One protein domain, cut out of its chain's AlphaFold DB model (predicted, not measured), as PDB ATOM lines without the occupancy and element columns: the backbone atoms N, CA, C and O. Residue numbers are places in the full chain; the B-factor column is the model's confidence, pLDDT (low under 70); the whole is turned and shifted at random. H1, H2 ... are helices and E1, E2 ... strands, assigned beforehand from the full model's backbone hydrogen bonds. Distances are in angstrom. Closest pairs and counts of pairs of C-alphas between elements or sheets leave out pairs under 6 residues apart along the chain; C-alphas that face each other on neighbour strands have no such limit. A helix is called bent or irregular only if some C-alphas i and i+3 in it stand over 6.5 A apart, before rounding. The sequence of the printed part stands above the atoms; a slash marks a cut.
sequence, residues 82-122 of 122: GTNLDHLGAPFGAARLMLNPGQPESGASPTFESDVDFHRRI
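What this domain is: This is residues 82 to 122 of the 122 residues of the protein "Baseplate assembly protein J" of Xanthomonas hortorum pv. vitians (UniProt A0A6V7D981). A slender loop reaches out from two helices at one end, folds back around residue 105 and returns; H1 and H2 lie at that end, and E1 lies on the outgoing limb, beside residues 111 to 112 of the returning one. The 41 printed residues hold H1, E1 and H2 in that order, with 19 residues in named elements, mostly helix. The whole is a loose rod, radius of gyration of the C-alphas 11.8 A, spanning 34 by 15 by 15 A.

How they stand to each other: H1, residues 82 to 92, and E1, residues 98 to 100, are apart. E1 pairs with no named strand, but pairs antiparallel with residues 111 to 112. H2, residues 115 to 119, is apart from E1. H1 and H2 only just touch, with 3 pairs of C-alphas within 8 A; the closest C-alphas, of Gly 82 and Asp 115, are 6.7 A apart. In H2 the O i to N i+4 pair is within hydrogen-bond range; in H1, 5 of 7 are.

Where its parts are: H1 begins at C-alpha 82 (1.568, 33.413, -28.083) and is 16.5 A long; it is irregular, but only just, with C-alphas 88 and 91 6.6 A apart. E1 measures 5.7 A. H2 measures 6.0 A and ends at C-alpha 119 (0.125, 26.766, -20.010).

The domain as a whole: The C-alphas farthest apart, of Pro 91 and Ser 106, are 35.2 A apart. The link H1 to E1 is tight; E1 to H2 is long, 14 residues. The printed part has no cut, and no printed residue is under pLDDT 70.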
ATOM      1  N   GLY A  82       2.061  33.398 -26.710       92.19
ATOM      2  CA  GLY A  82       1.568  33.413 -28.083       92.19
ATOM      3  C   GLY A  82       1.985  32.171 -28.873       92.19
ATOM      4  O   GLY A  82       1.859  31.045 -28.396       92.19
ATOM      5  N   THR A  83       2.528  32.383 -30.072       93.19
ATOM      6  CA  THR A  83       2.916  31.300 -30.989       93.19
ATOM      7  C   THR A  83       4.101  30.472 -30.499       93.19
ATOM      8  O   THR A  83       4.205  29.297 -30.838       93.19
ATOM      9  N   ASN A  84       4.996  31.037 -29.680       94.38
ATOM     10  CA  ASN A  84       6.101  30.259 -29.112       94.38
ATOM     11  C   ASN A  84       5.573  29.194 -28.151       94.38
ATOM     12  O   ASN A  84       6.054  28.066 -28.162       94.38
ATOM     13  N   LEU A  85       4.554  29.540 -27.363       94.06
ATOM     14  CA  LEU A  85       3.879  28.593 -26.486       94.06
ATOM     15  C   LEU A  85       3.176  27.492 -27.291       94.06
ATOM     16  O   LEU A  85       3.263  26.324 -26.928       94.06
ATOM     17  N   ASP A  86       2.562  27.845 -28.422       93.56
ATOM     18  CA  ASP A  86       1.925  26.881 -29.334       93.56
ATOM     19  C   ASP A  86       2.932  25.858 -29.863       93.56
ATOM     20  O   ASP A  86       2.678  24.653 -29.852       93.56
ATOM     21  N   HIS A  87       4.116  26.328 -30.258       94.25
ATOM     22  CA  HIS A  87       5.205  25.452 -30.680       94.25
ATOM     23  C   HIS A  87       5.754  24.587 -29.540       94.25
ATOM     24  O   HIS A  87       6.122  23.441 -29.786       94.25
ATOM     25  N   LEU A  88       5.800  25.102 -28.310       93.94
ATOM     26  CA  LEU A  88       6.273  24.352 -27.143       93.94
ATOM     27  C   LEU A  88       5.259  23.327 -26.629       93.94
ATOM     28  O   LEU A  88       5.674  22.324 -26.059       93.94
ATOM     29  N   GLY A  89       3.958  23.542 -26.844       92.62
ATOM     30  CA  GLY A  89       2.907  22.580 -26.505       92.62
ATOM     31  C   GLY A  89       2.812  21.405 -27.484       92.62
ATOM     32  O   GLY A  89       2.456  20.294 -27.085       92.62
ATOM     33  N   ALA A  90       3.187  21.609 -28.752       93.25
ATOM     34  CA  ALA A  90       3.055  20.598 -29.804       93.25
ATOM     35  C   ALA A  90       3.767  19.253 -29.510       93.25
ATOM     36  O   ALA A  90       3.149  18.211 -29.742       93.25
ATOM     37  N   PRO A  91       4.999  19.209 -28.956       92.56
ATOM     38  CA  PRO A  91       5.655  17.959 -28.554       92.56
ATOM     39  C   PRO A  91       4.891  17.155 -27.494       92.56
ATOM     40  O   PRO A  91       5.038  15.937 -27.433       92.56
ATOM     41  N   PHE A  92       4.064  17.819 -26.682       90.44
ATOM     42  CA  PHE A  92       3.226  17.192 -25.656       90.44
ATOM     43  C   PHE A  92       1.830  16.819 -26.183       90.44
ATOM     44  O   PHE A  92       0.978  16.364 -25.424       90.44
ATOM     45  N   GLY A  93       1.572  17.007 -27.484       91.69
ATOM     46  CA  GLY A  93       0.258  16.780 -28.090       91.69
ATOM     47  C   GLY A  93      -0.795  17.815 -27.680       91.69
ATOM     48  O   GLY A  93      -1.988  17.589 -27.889       91.69
ATOM     49  N   ALA A  94      -0.375  18.941 -27.096       92.62
ATOM     50  CA  ALA A  94      -1.258  20.015 -26.674       92.62
ATOM     51  C   ALA A  94      -1.412  21.062 -27.789       92.62
ATOM     52  O   ALA A  94      -0.440  21.502 -28.400       92.62
ATOM     53  N   ALA A  95      -2.651  21.486 -28.033       93.75
ATOM     54  CA  ALA A  95      -2.993  22.583 -28.934       93.75
ATOM     55  C   ALA A  95      -4.052  23.479 -28.284       93.75
ATOM     56  O   ALA A  95      -4.832  23.007 -27.440       93.75
ATOM     57  N   ARG A  96      -4.091  24.756 -28.689       93.88
ATOM     58  CA  ARG A  96      -5.058  25.720 -28.157       93.88
ATOM     59  C   ARG A  96      -6.490  25.282 -28.407       93.88
ATOM     60  O   ARG A  96      -6.864  24.957 -29.535       93.88
ATOM     61  N   LEU A  97      -7.308  25.335 -27.362       93.19
ATOM     62  CA  LEU A  97      -8.747  25.140 -27.492       93.19
ATOM     63  C   LEU A  97      -9.385  26.360 -28.151       93.19
ATOM     64  O   LEU A  97      -9.149  27.506 -27.766       93.19
ATOM     65  N   MET A  98     -10.225  26.095 -29.148       94.00
ATOM     66  CA  MET A  98     -11.100  27.093 -29.747       94.00
ATOM     67  C   MET A  98     -12.335  27.251 -28.859       94.00
ATOM     68  O   MET A  98     -13.082  26.296 -28.661       94.00
ATOM     69  N   LEU A  99     -12.540  28.452 -28.320       92.00
ATOM     70  CA  LEU A  99     -13.680  28.765 -27.455       92.00
ATOM     71  C   LEU A  99     -14.908  29.162 -28.275       92.00
ATOM     72  O   LEU A  99     -16.031  28.793 -27.942       92.00
ATOM     73  N   ASN A 100     -14.693  29.913 -29.354       89.62
ATOM     74  CA  ASN A 100     -15.742  30.328 -30.272       89.62
ATOM     75  C   ASN A 100     -15.194  30.286 -31.706       89.62
ATOM     76  O   ASN A 100     -14.176  30.932 -31.960       89.62
ATOM     77  N   PRO A 101     -15.835  29.569 -32.646       87.44
ATOM     78  CA  PRO A 101     -15.400  29.526 -34.043       87.44
ATOM     79  C   PRO A 101     -15.521  30.871 -34.776       87.44
ATOM     80  O   PRO A 101     -14.999  31.008 -35.878       87.44
ATOM     81  N   GLY A 102     -16.166  31.873 -34.176       88.44
ATOM     82  CA  GLY A 102     -16.437  33.151 -34.820       88.44
ATOM     83  C   GLY A 102     -17.568  33.047 -35.845       88.44
ATOM     84  O   GLY A 102     -18.146  31.985 -36.076       88.44
ATOM     85  N   GLN A 103     -17.905  34.183 -36.447       89.56
ATOM     86  CA  GLN A 103     -18.907  34.287 -37.508       89.56
ATOM     87  C   GLN A 103     -18.255  34.979 -38.710       89.56
ATOM     88  O   GLN A 103     -18.217  36.213 -38.749       89.56
ATOM     89  N   PRO A 104     -17.726  34.213 -39.684       80.75
ATOM     90  CA  PRO A 104     -16.991  34.779 -40.815       80.75
ATOM     91  C   PRO A 104     -17.871  35.690 -41.681       80.75
ATOM     92  O   PRO A 104     -17.401  36.726 -42.139       80.75
ATOM     93  N   GLU A 105     -19.163  35.368 -41.802       84.38
ATOM     94  CA  GLU A 105     -20.194  36.180 -42.476       84.38
ATOM     95  C   GLU A 105     -20.316  37.600 -41.888       84.38
ATOM     96  O   GLU A 105     -20.641  38.551 -42.591       84.38
ATOM     97  N   SER A 106     -20.043  37.758 -40.590       83.25
ATOM     98  CA  SER A 106     -20.117  39.038 -39.872       83.25
ATOM     99  C   SER A 106     -18.737  39.644 -39.583       83.25
ATOM    100  O   SER A 106     -18.645  40.647 -38.879       83.25
ATOM    101  N   GLY A 107     -17.657  39.038 -40.094       83.00
ATOM    102  CA  GLY A 107     -16.275  39.468 -39.854       83.00
ATOM    103  C   GLY A 107     -15.728  39.154 -38.454       83.00
ATOM    104  O   GLY A 107     -14.642  39.615 -38.103       83.00
ATOM    105  N   ALA A 108     -16.443  38.373 -37.639       86.12
ATOM    106  CA  ALA A 108     -15.995  38.002 -36.300       86.12
ATOM    107  C   ALA A 108     -14.985  36.845 -36.368       86.12
ATOM    108  O   ALA A 108     -15.315  35.750 -36.829       86.12
ATOM    109  N   SER A 109     -13.761  37.084 -35.889       88.25
ATOM    110  CA  SER A 109     -12.686  36.082 -35.870       88.25
ATOM    111  C   SER A 109     -12.894  35.017 -34.780       88.25
ATOM    112  O   SER A 109     -13.494  35.319 -33.742       88.25
ATOM    113  N   PRO A 110     -12.375  33.788 -34.969       90.56
ATOM    114  CA  PRO A 110     -12.381  32.768 -33.929       90.56
ATOM    115  C   PRO A 110     -11.645  33.244 -32.673       90.56
ATOM    116  O   PRO A 110     -10.602  33.893 -32.757       90.56
ATOM    117  N   THR A 111     -12.174  32.898 -31.503       92.62
ATOM    118  CA  THR A 111     -11.544  33.174 -30.207       92.62
ATOM    119  C   THR A 111     -11.002  31.876 -29.618       92.62
ATOM    120  O   THR A 111     -11.701  30.861 -29.585       92.62
ATOM    121  N   PHE A 112      -9.763  31.919 -29.137       93.81
ATOM    122  CA  PHE A 112      -9.065  30.793 -28.516       93.81
ATOM    123  C   PHE A 112      -8.879  31.027 -27.017       93.81
ATOM    124  O   PHE A 112      -9.079  32.136 -26.522       93.81
ATOM    125  N   GLU A 113      -8.509  29.973 -26.295       94.19
ATOM    126  CA  GLU A 113      -8.154  30.074 -24.881       94.19
ATOM    127  C   GLU A 113      -6.929  30.976 -24.639       94.19
ATOM    128  O   GLU A 113      -6.097  31.205 -25.527       94.19
ATOM    129  N   SER A 114      -6.823  31.478 -23.407       94.00
ATOM    130  CA  SER A 114      -5.720  32.338 -22.986       94.00
ATOM    131  C   SER A 114      -4.403  31.563 -22.865       94.00
ATOM    132  O   SER A 114      -4.395  30.351 -22.659       94.00
ATOM    133  N   ASP A 115      -3.270  32.270 -22.921       91.69
ATOM    134  CA  ASP A 115      -1.952  31.664 -22.683       91.69
ATOM    135  C   ASP A 115      -1.874  31.014 -21.300       91.69
ATOM    136  O   ASP A 115      -1.307  29.939 -21.163       91.69
ATOM    137  N   VAL A 116      -2.485  31.631 -20.284       90.19
ATOM    138  CA  VAL A 116      -2.480  31.118 -18.905       90.19
ATOM    139  C   VAL A 116      -3.190  29.770 -18.813       90.19
ATOM    140  O   VAL A 116      -2.713  28.870 -18.123       90.19
ATOM    141  N   ASP A 117      -4.319  29.618 -19.505       90.81
ATOM    142  CA  ASP A 117      -5.064  28.360 -19.511       90.81
ATOM    143  C   ASP A 117      -4.343  27.297 -20.340       90.81
ATOM    144  O   ASP A 117      -4.240  26.151 -19.906       90.81
ATOM    145  N   PHE A 118      -3.764  27.688 -21.479       91.88
ATOM    146  CA  PHE A 118      -2.994  26.773 -22.313       91.88
ATOM    147  C   PHE A 118      -1.725  26.270 -21.604       91.88
ATOM    148  O   PHE A 118      -1.455  25.073 -21.625       91.88
ATOM    149  N   HIS A 119      -1.016  27.136 -20.868       89.75
ATOM    150  CA  HIS A 119       0.125  26.766 -20.010       89.75
ATOM    151  C   HIS A 119      -0.208  25.665 -19.003       89.75
ATOM    152  O   HIS A 119       0.634  24.825 -18.721       89.75
ATOM    153  N   ARG A 120      -1.427  25.650 -18.450       87.88
ATOM    154  CA  ARG A 120      -1.853  24.631 -17.472       87.88
ATOM    155  C   ARG A 120      -2.137  23.267 -18.106       87.88
ATOM    156  O   ARG A 120      -2.327  22.297 -17.373       87.88
ATOM    157  N   ARG A 121      -2.258  23.215 -19.436       88.75
ATOM    158  CA  ARG A 121      -2.596  22.014 -20.214       88.75
ATOM    159  C   ARG A 121      -1.382  21.356 -20.868       88.75
ATOM    160  O   ARG A 121      -1.523  20.222 -21.323       88.75
ATOM    161  N   ILE A 122      -0.261  22.072 -20.960       86.31
ATOM    162  CA  ILE A 122       1.039  21.549 -21.402       86.31
ATOM    163  C   ILE A 122       1.706  20.859 -20.212       86.31
ATOM    164  O   ILE A 122       2.156  19.708 -20.392       86.31
TER     165      ILE A 122